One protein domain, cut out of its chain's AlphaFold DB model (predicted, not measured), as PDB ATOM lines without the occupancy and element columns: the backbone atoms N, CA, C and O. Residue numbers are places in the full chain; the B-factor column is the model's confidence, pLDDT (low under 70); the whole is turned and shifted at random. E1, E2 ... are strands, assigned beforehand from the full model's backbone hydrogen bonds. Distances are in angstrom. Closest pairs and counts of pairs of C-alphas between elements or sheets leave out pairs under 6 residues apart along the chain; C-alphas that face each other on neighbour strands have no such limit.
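What this domain is: This is residues 30 to 91 of the 96 residues of an uncharacterized protein of Clostridia bacterium (UniProt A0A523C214). A single, strongly twisted sheet of four strands makes a wall, and the long link of residues 37 to 55 folds back over one of its faces beside E1 and E2; the other face is bare. E4 bends sharply, its first residues turned toward the covered side, and the link of residues 63 to 73 loops out at one end of the sheet. The printed part has 62 residues with no named helix and the strands E1, E2, E3 and E4, in that order both along the chain and across the antiparallel sheet. The class is all strand, though under half of the residues are in named elements. The whole is compact, with a radius of gyration of the C-alphas of 10.4 A, and elongated, spanning 31 by 20 by 16 A.

Where its parts are: E1, residues 30 to 36, begins at C-alpha (-30.254, -38.758, 55.202) and is 17.6 A long. E2, residues 56 to 62, measures 17.9 A. E3, residues 74 to 79, measures 15.7 A. E4, residues 81 to 90, measures 18.6 A, bends by 89 degrees at residue 86 and ends at C-alpha (-16.714, -39.149, 58.310).

How they stand to each other: The strands form a meander, each the antiparallel neighbour of the one before. In the hairpin E1 and E2, N 33 and O 59 are 2.8 A apart, within hydrogen-bond range. In the hairpin E2 and E3, N 60 and O 76 are within range at 2.8 A. In the hairpin E3 and E4, N 77 and O 87 are within range at 2.8 A. The edge strands E1 and E4 are apart.

The domain as a whole: The C-alphas of Asn 40 and Glu 91, the two farthest apart, are 31.9 A apart. The printed part has no cut. The links E1 to E2 and E2 to E3 are long, and E3 to E4 is tight. Mean pLDDT of the printed part is 88.9; residues 68 to 71 are under 70.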
ATOM      1  N   GLY A  30     -31.010 -39.990  55.382       92.25
ATOM      2  CA  GLY A  30     -30.254 -38.758  55.202       92.25
ATOM      3  C   GLY A  30     -30.881 -37.811  54.190       92.25
ATOM      4  O   GLY A  30     -32.092 -37.820  53.954       92.25
ATOM      5  N   LEU A  31     -30.029 -36.984  53.595       94.19
ATOM      6  CA  LEU A  31     -30.359 -35.942  52.624       94.19
ATOM      7  C   LEU A  31     -29.324 -35.961  51.497       94.19
ATOM      8  O   LEU A  31     -28.132 -36.084  51.759       94.19
ATOM      9  N   THR A  32     -29.758 -35.714  50.262       95.69
ATOM     10  CA  THR A  32     -28.856 -35.380  49.154       95.69
ATOM     11  C   THR A  32     -29.127 -33.976  48.611       95.69
ATOM     12  O   THR A  32     -30.273 -33.562  48.425       95.69
ATOM     13  N   PHE A  33     -28.058 -33.238  48.315       95.56
ATOM     14  CA  PHE A  33     -28.090 -32.077  47.428       95.56
ATOM     15  C   PHE A  33     -27.591 -32.504  46.044       95.56
ATOM     16  O   PHE A  33     -26.420 -32.845  45.885       95.56
ATOM     17  N   MET A  34     -28.477 -32.510  45.047       93.81
ATOM     18  CA  MET A  34     -28.215 -33.138  43.749       93.81
ATOM     19  C   MET A  34     -27.880 -32.128  42.646       93.81
ATOM     20  O   MET A  34     -28.615 -31.174  42.396       93.81
ATOM     21  N   PHE A  35     -26.828 -32.436  41.897       89.38
ATOM     22  CA  PHE A  35     -26.497 -31.891  40.583       89.38
ATOM     23  C   PHE A  35     -27.040 -32.861  39.525       89.38
ATOM     24  O   PHE A  35     -26.300 -33.672  38.955       89.38
ATOM     25  N   TYR A  36     -28.355 -32.840  39.326       82.06
ATOM     26  CA  TYR A  36     -29.018 -33.764  38.409       82.06
ATOM     27  C   TYR A  36     -28.737 -33.392  36.947       82.06
ATOM     28  O   TYR A  36     -28.685 -32.214  36.592       82.06
ATOM     29  N   LYS A  37     -28.571 -34.400  36.089       81.44
ATOM     30  CA  LYS A  37     -28.475 -34.234  34.628       81.44
ATOM     31  C   LYS A  37     -29.781 -34.572  33.916       81.44
ATOM     32  O   LYS A  37     -30.046 -34.023  32.856       81.44
ATOM     33  N   ASP A  38     -30.581 -35.461  34.502       83.56
ATOM     34  CA  ASP A  38     -31.875 -35.895  33.979       83.56
ATOM     35  C   ASP A  38     -32.818 -36.228  35.149       83.56
ATOM     36  O   ASP A  38     -32.382 -36.731  36.186       83.56
ATOM     37  N   LYS A  39     -34.110 -35.930  34.989       87.31
ATOM     38  CA  LYS A  39     -35.179 -36.262  35.946       87.31
ATOM     39  C   LYS A  39     -35.830 -37.615  35.642       87.31
ATOM     40  O   LYS A  39     -36.685 -38.053  36.406       87.31
ATOM     41  N   ASN A  40     -35.454 -38.271  34.545       88.00
ATOM     42  CA  ASN A  40     -35.959 -39.577  34.138       88.00
ATOM     43  C   ASN A  40     -35.313 -40.726  34.935       88.00
ATOM     44  O   ASN A  40     -34.578 -41.553  34.400       88.00
ATOM     45  N   TYR A  41     -35.579 -40.760  36.238       91.19
ATOM     46  CA  TYR A  41     -35.222 -41.865  37.124       91.19
ATOM     47  C   TYR A  41     -36.283 -42.009  38.223       91.19
ATOM     48  O   TYR A  41     -37.071 -41.097  38.473       91.19
ATOM     49  N   GLY A  42     -36.321 -43.168  38.881       92.19
ATOM     50  CA  GLY A  42     -37.182 -43.398  40.041       92.19
ATOM     51  C   GLY A  42     -36.440 -43.072  41.341       92.19
ATOM     52  O   GLY A  42     -35.494 -43.793  41.653       92.19
ATOM     53  N   PRO A  43     -36.842 -42.051  42.126       92.44
ATOM     54  CA  PRO A  43     -36.148 -41.714  43.366       92.44
ATOM     55  C   PRO A  43     -36.190 -42.862  44.382       92.44
ATOM     56  O   PRO A  43     -37.249 -43.202  44.918       92.44
ATOM     57  N   GLY A  44     -35.023 -43.445  44.665       91.00
ATOM     58  CA  GLY A  44     -34.878 -44.511  45.656       91.00
ATOM     59  C   GLY A  44     -35.260 -44.039  47.060       91.00
ATOM     60  O   GLY A  44     -34.919 -42.930  47.457       91.00
ATOM     61  N   SER A  45     -35.971 -44.874  47.821       93.31
ATOM     62  CA  SER A  45     -36.263 -44.628  49.243       93.31
ATOM     63  C   SER A  45     -35.200 -45.259  50.145       93.31
ATOM     64  O   SER A  45     -34.424 -46.093  49.681       93.31
ATOM     65  N   GLY A  46     -35.177 -44.897  51.430       92.50
ATOM     66  CA  GLY A  46     -34.189 -45.444  52.359       92.50
ATOM     67  C   GLY A  46     -32.777 -44.946  52.028       92.50
ATOM     68  O   GLY A  46     -32.619 -43.807  51.584       92.50
ATOM     69  N   TYR A  47     -31.815 -45.874  52.070       91.19
ATOM     70  CA  TYR A  47     -30.434 -45.755  51.562       91.19
ATOM     71  C   TYR A  47     -30.310 -45.147  50.151       91.19
ATOM     72  O   TYR A  47     -29.237 -44.739  49.718       91.19
ATOM     73  N   GLY A  48     -31.397 -45.142  49.372       93.69
ATOM     74  CA  GLY A  48     -31.403 -44.546  48.045       93.69
ATOM     75  C   GLY A  48     -31.391 -43.015  48.042       93.69
ATOM     76  O   GLY A  48     -31.160 -42.447  46.976       93.69
ATOM     77  N   LEU A  49     -31.690 -42.359  49.173       94.69
ATOM     78  CA  LEU A  49     -31.683 -40.901  49.404       94.69
ATOM     79  C   LEU A  49     -32.263 -40.032  48.276       94.69
ATOM     80  O   LEU A  49     -31.839 -38.898  48.055       94.69
ATOM     81  N   GLY A  50     -33.220 -40.570  47.520       94.69
ATOM     82  CA  GLY A  50     -33.794 -39.914  46.354       94.69
ATOM     83  C   GLY A  50     -32.830 -39.747  45.178       94.69
ATOM     84  O   GLY A  50     -33.234 -39.127  44.202       94.69
ATOM     85  N   PHE A  51     -31.615 -40.302  45.228       95.19
ATOM     86  CA  PHE A  51     -30.555 -40.139  44.226       95.19
ATOM     87  C   PHE A  51     -30.082 -41.457  43.592       95.19
ATOM     88  O   PHE A  51     -29.468 -41.428  42.532       95.19
ATOM     89  N   ASN A  52     -30.356 -42.623  44.180       92.12
ATOM     90  CA  ASN A  52     -29.886 -43.888  43.609       92.12
ATOM     91  C   ASN A  52     -30.424 -44.106  42.178       92.12
ATOM     92  O   ASN A  52     -31.637 -44.179  41.974       92.12
ATOM     93  N   GLY A  53     -29.521 -44.198  41.195       89.88
ATOM     94  CA  GLY A  53     -29.846 -44.283  39.769       89.88
ATOM     95  C   GLY A  53     -30.079 -42.934  39.075       89.88
ATOM     96  O   GLY A  53     -30.437 -42.925  37.898       89.88
ATOM     97  N   ALA A  54     -29.899 -41.805  39.767       92.31
ATOM     98  CA  ALA A  54     -30.042 -40.467  39.202       92.31
ATOM     99  C   ALA A  54     -28.783 -40.072  38.415       92.31
ATOM    100  O   ALA A  54     -27.710 -39.978  39.008       92.31
ATOM    101  N   PRO A  55     -28.871 -39.756  37.112       92.69
ATOM    102  CA  PRO A  55     -27.702 -39.337  36.346       92.69
ATOM    103  C   PRO A  55     -27.131 -38.020  36.886       92.69
ATOM    104  O   PRO A  55     -27.822 -36.998  36.880       92.69
ATOM    105  N   GLY A  56     -25.864 -38.006  37.303       94.00
ATOM    106  CA  GLY A  56     -25.208 -36.799  37.810       94.00
ATOM    107  C   GLY A  56     -24.400 -37.008  39.084       94.00
ATOM    108  O   GLY A  56     -23.803 -38.060  39.299       94.00
ATOM    109  N   TYR A  57     -24.338 -35.957  39.899       95.38
ATOM    110  CA  TYR A  57     -23.595 -35.942  41.160       95.38
ATOM    111  C   TYR A  57     -24.510 -35.532  42.304       95.38
ATOM    112  O   TYR A  57     -25.488 -34.818  42.081       95.38
ATOM    113  N   ALA A  58     -24.165 -35.896  43.532       96.25
ATOM    114  CA  ALA A  58     -24.788 -35.323  44.715       96.25
ATOM    115  C   ALA A  58     -23.787 -35.162  45.858       96.25
ATOM    116  O   ALA A  58     -22.788 -35.879  45.924       96.25
ATOM    117  N   ILE A  59     -24.071 -34.208  46.744       96.00
ATOM    118  CA  ILE A  59     -23.523 -34.201  48.099       96.00
ATOM    119  C   ILE A  59     -24.523 -34.923  48.992       96.00
ATOM    120  O   ILE A  59     -25.664 -34.481  49.126       96.00
ATOM    121  N   GLU A  60     -24.095 -36.032  49.568       94.38
ATOM    122  CA  GLU A  60     -24.842 -36.847  50.514       94.38
ATOM    123  C   GLU A  60     -24.492 -36.440  51.944       94.38
ATOM    124  O   GLU A  60     -23.327 -36.216  52.263       94.38
ATOM    125  N   PHE A  61     -25.519 -36.330  52.780       93.31
ATOM    126  CA  PHE A  61     -25.443 -36.172  54.226       93.31
ATOM    127  C   PHE A  61     -26.127 -37.399  54.825       93.31
ATOM    128  O   PHE A  61     -27.340 -37.379  55.067       93.31
ATOM    129  N   ASP A  62     -25.363 -38.478  54.983       91.38
ATOM    130  CA  ASP A  62     -25.867 -39.755  55.471       91.38
ATOM    131  C   ASP A  62     -25.747 -39.828  56.995       91.38
ATOM    132  O   ASP A  62     -24.716 -39.512  57.597       91.38
ATOM    133  N   SER A  63     -26.832 -40.234  57.639       89.19
ATOM    134  CA  SER A  63     -26.918 -40.393  59.084       89.19
ATOM    135  C   SER A  63     -26.889 -41.856  59.534       89.19
ATOM    136  O   SER A  63     -26.919 -42.102  60.743       89.19
ATOM    137  N   TYR A  64     -26.815 -42.814  58.611       85.75
ATOM    138  CA  TYR A  64     -26.931 -44.241  58.867       85.75
ATOM    139  C   TYR A  64     -25.908 -45.050  58.069       85.75
ATOM    140  O   TYR A  64     -25.754 -44.879  56.876       85.75
ATOM    141  N   GLY A  65     -25.206 -45.969  58.736       79.62
ATOM    142  CA  GLY A  65     -24.252 -46.837  58.045       79.62
ATOM    143  C   GLY A  65     -24.966 -47.986  57.334       79.62
ATOM    144  O   GLY A  65     -25.436 -48.924  57.986       79.62
ATOM    145  N   ASN A  66     -25.021 -47.940  56.009       79.00
ATOM    146  CA  ASN A  66     -25.462 -49.014  55.134       79.00
ATOM    147  C   ASN A  66     -24.287 -49.909  54.686       79.00
ATOM    148  O   ASN A  66     -23.106 -49.633  54.899       79.00
ATOM    149  N   SER A  67     -24.612 -51.056  54.075       70.19
ATOM    150  CA  SER A  67     -23.597 -51.939  53.488       70.19
ATOM    151  C   SER A  67     -22.990 -51.270  52.253       70.19
ATOM    152  O   SER A  67     -23.670 -51.128  51.240       70.19
ATOM    153  N   GLY A  68     -21.722 -50.869  52.350       65.38
ATOM    154  CA  GLY A  68     -21.020 -50.111  51.311       65.38
ATOM    155  C   GLY A  68     -20.358 -48.845  51.849       65.38
ATOM    156  O   GLY A  68     -19.363 -48.412  51.277       65.38
ATOM    157  N   ASP A  69     -20.833 -48.337  52.987       69.50
ATOM    158  CA  ASP A  69     -20.266 -47.148  53.614       69.50
ATOM    159  C   ASP A  69     -19.010 -47.503  54.407       69.50
ATOM    160  O   ASP A  69     -18.953 -48.506  55.127       69.50
ATOM    161  N   TYR A  70     -17.986 -46.658  54.311       64.50
ATOM    162  CA  TYR A  70     -16.751 -46.832  55.076       64.50
ATOM    163  C   TYR A  70     -16.936 -46.542  56.573       64.50
ATOM    164  O   TYR A  70     -16.149 -46.989  57.412       64.50
ATOM    165  N   SER A  71     -17.960 -45.764  56.937       68.12
ATOM    166  CA  SER A  71     -18.232 -45.351  58.313       68.12
ATOM    167  C   SER A  71     -19.728 -45.129  58.558       68.12
ATOM    168  O   SER A  71     -20.520 -45.289  57.645       68.12
ATOM    169  N   GLY A  72     -20.115 -44.812  59.803       78.44
ATOM    170  CA  GLY A  72     -21.495 -44.443  60.152       78.44
ATOM    171  C   GLY A  72     -21.911 -43.112  59.514       78.44
ATOM    172  O   GLY A  72     -21.830 -42.953  58.308       78.44
ATOM    173  N   SER A  73     -22.332 -42.122  60.302       87.69
ATOM    174  CA  SER A  73     -22.711 -40.818  59.737       87.69
ATOM    175  C   SER A  73     -21.542 -40.145  58.997       87.69
ATOM    176  O   SER A  73     -20.421 -40.069  59.523       87.69
ATOM    177  N   HIS A  74     -21.788 -39.678  57.776       90.19
ATOM    178  CA  HIS A  74     -20.764 -39.139  56.886       90.19
ATOM    179  C   HIS A  74     -21.337 -38.138  55.874       90.19
ATOM    180  O   HIS A  74     -22.539 -38.059  55.633       90.19
ATOM    181  N   ILE A  75     -20.436 -37.360  55.275       92.81
ATOM    182  CA  ILE A  75     -20.724 -36.489  54.137       92.81
ATOM    183  C   ILE A  75     -19.912 -36.988  52.949       92.81
ATOM    184  O   ILE A  75     -18.699 -37.172  53.073       92.81
ATOM    185  N   ALA A  76     -20.538 -37.169  51.790       94.12
ATOM    186  CA  ALA A  76     -19.841 -37.672  50.612       94.12
ATOM    187  C   ALA A  76     -20.234 -36.974  49.310       94.12
ATOM    188  O   ALA A  76     -21.342 -36.474  49.144       94.12
ATOM    189  N   LEU A  77     -19.298 -36.957  48.362       95.50
ATOM    190  CA  LEU A  77     -19.564 -36.680  46.956       95.50
ATOM    191  C   LEU A  77     -19.807 -38.014  46.244       95.50
ATOM    192  O   LEU A  77     -18.892 -38.836  46.158       95.50
ATOM    193  N   ILE A  78     -21.002 -38.192  45.689       95.06
ATOM    194  CA  ILE A  78     -21.431 -39.407  44.981       95.06
ATOM    195  C   ILE A  78     -21.744 -39.138  43.510       95.06
ATOM    196  O   ILE A  78     -22.021 -37.999  43.119       95.06
ATOM    197  N   LYS A  79     -21.698 -40.192  42.684       95.56
ATOM    198  CA  LYS A  79     -22.006 -40.127  41.247       95.56
ATOM    199  C   LYS A  79     -22.918 -41.266  40.803       95.56
ATOM    200  O   LYS A  79     -22.551 -42.429  40.916       95.56
ATOM    201  N   ASP A  80     -24.056 -40.935  40.207       94.38
ATOM    202  CA  ASP A  80     -25.064 -41.849  39.639       94.38
ATOM    203  C   ASP A  80     -25.739 -42.859  40.607       94.38
ATOM    204  O   ASP A  80     -26.827 -43.355  40.322       94.38
ATOM    205  N   SER A  81     -25.129 -43.177  41.752       92.88
ATOM    206  CA  SER A  81     -25.621 -44.110  42.778       92.88
ATOM    207  C   SER A  81     -25.141 -43.666  44.161       92.88
ATOM    208  O   SER A  81     -24.034 -43.134  44.270       92.88
ATOM    209  N   THR A  82     -25.921 -43.943  45.212       92.00
ATOM    210  CA  THR A  82     -25.496 -43.745  46.615       92.00
ATOM    211  C   THR A  82     -24.347 -44.673  47.015       92.00
ATOM    212  O   THR A  82     -23.591 -44.367  47.919       92.00
ATOM    213  N   THR A  83     -24.106 -45.750  46.263       91.31
ATOM    214  CA  THR A  83     -22.973 -46.667  46.495       91.31
ATOM    215  C   THR A  83     -21.692 -46.281  45.748       91.31
ATOM    216  O   THR A  83     -20.743 -47.062  45.712       91.31
ATOM    217  N   ASN A  84     -21.675 -45.148  45.040       93.50
ATOM    218  CA  ASN A  84     -20.537 -44.716  44.226       93.50
ATOM    219  C   ASN A  84     -19.926 -43.432  44.797       93.50
ATOM    220  O   ASN A  84     -20.033 -42.351  44.201       93.50
ATOM    221  N   HIS A  85     -19.302 -43.564  45.970       93.31
ATOM    222  CA  HIS A  85     -18.563 -42.498  46.645       93.31
ATOM    223  C   HIS A  85     -17.274 -42.162  45.887       93.31
ATOM    224  O   HIS A  85     -16.368 -42.978  45.745       93.31
ATOM    225  N   LEU A  86     -17.169 -40.919  45.418       94.50
ATOM    226  CA  LEU A  86     -15.937 -40.369  44.845       94.50
ATOM    227  C   LEU A  86     -15.007 -39.831  45.935       94.50
ATOM    228  O   LEU A  86     -13.783 -39.815  45.780       94.50
ATOM    229  N   ARG A  87     -15.601 -39.337  47.023       92.69
ATOM    230  CA  ARG A  87     -14.912 -38.859  48.217       92.69
ATOM    231  C   ARG A  87     -15.887 -38.858  49.383       92.69
ATOM    232  O   ARG A  87     -17.007 -38.393  49.220       92.69
ATOM    233  N   GLU A  88     -15.423 -39.273  50.549       90.56
ATOM    234  CA  GLU A  88     -16.193 -39.230  51.787       90.56
ATOM    235  C   GLU A  88     -15.409 -38.518  52.893       90.56
ATOM    236  O   GLU A  88     -14.171 -38.474  52.896       90.56
ATOM    237  N   LEU A  89     -16.151 -37.954  53.835       88.38
ATOM    238  CA  LEU A  89     -15.668 -37.412  55.087       88.38
ATOM    239  C   LEU A  89     -16.575 -37.937  56.195       88.38
ATOM    240  O   LEU A  89     -17.763 -37.627  56.242       88.38
ATOM    241  N   ARG A  90     -16.001 -38.699  57.118       82.62
ATOM    242  CA  ARG A  90     -16.714 -39.149  58.310       82.62
ATOM    243  C   ARG A  90     -17.070 -37.954  59.192       82.62
ATOM    244  O   ARG A  90     -16.208 -37.108  59.449       82.62
ATOM    245  N   GLU A  91     -18.295 -37.912  59.712       71.31
ATOM    246  CA  GLU A  91     -18.613 -36.934  60.748       71.31
ATOM    247  C   GLU A  91     -17.795 -37.245  62.014       71.31
ATOM    248  O   GLU A  91     -17.720 -38.412  62.428       71.31
TER     249      GLU A  91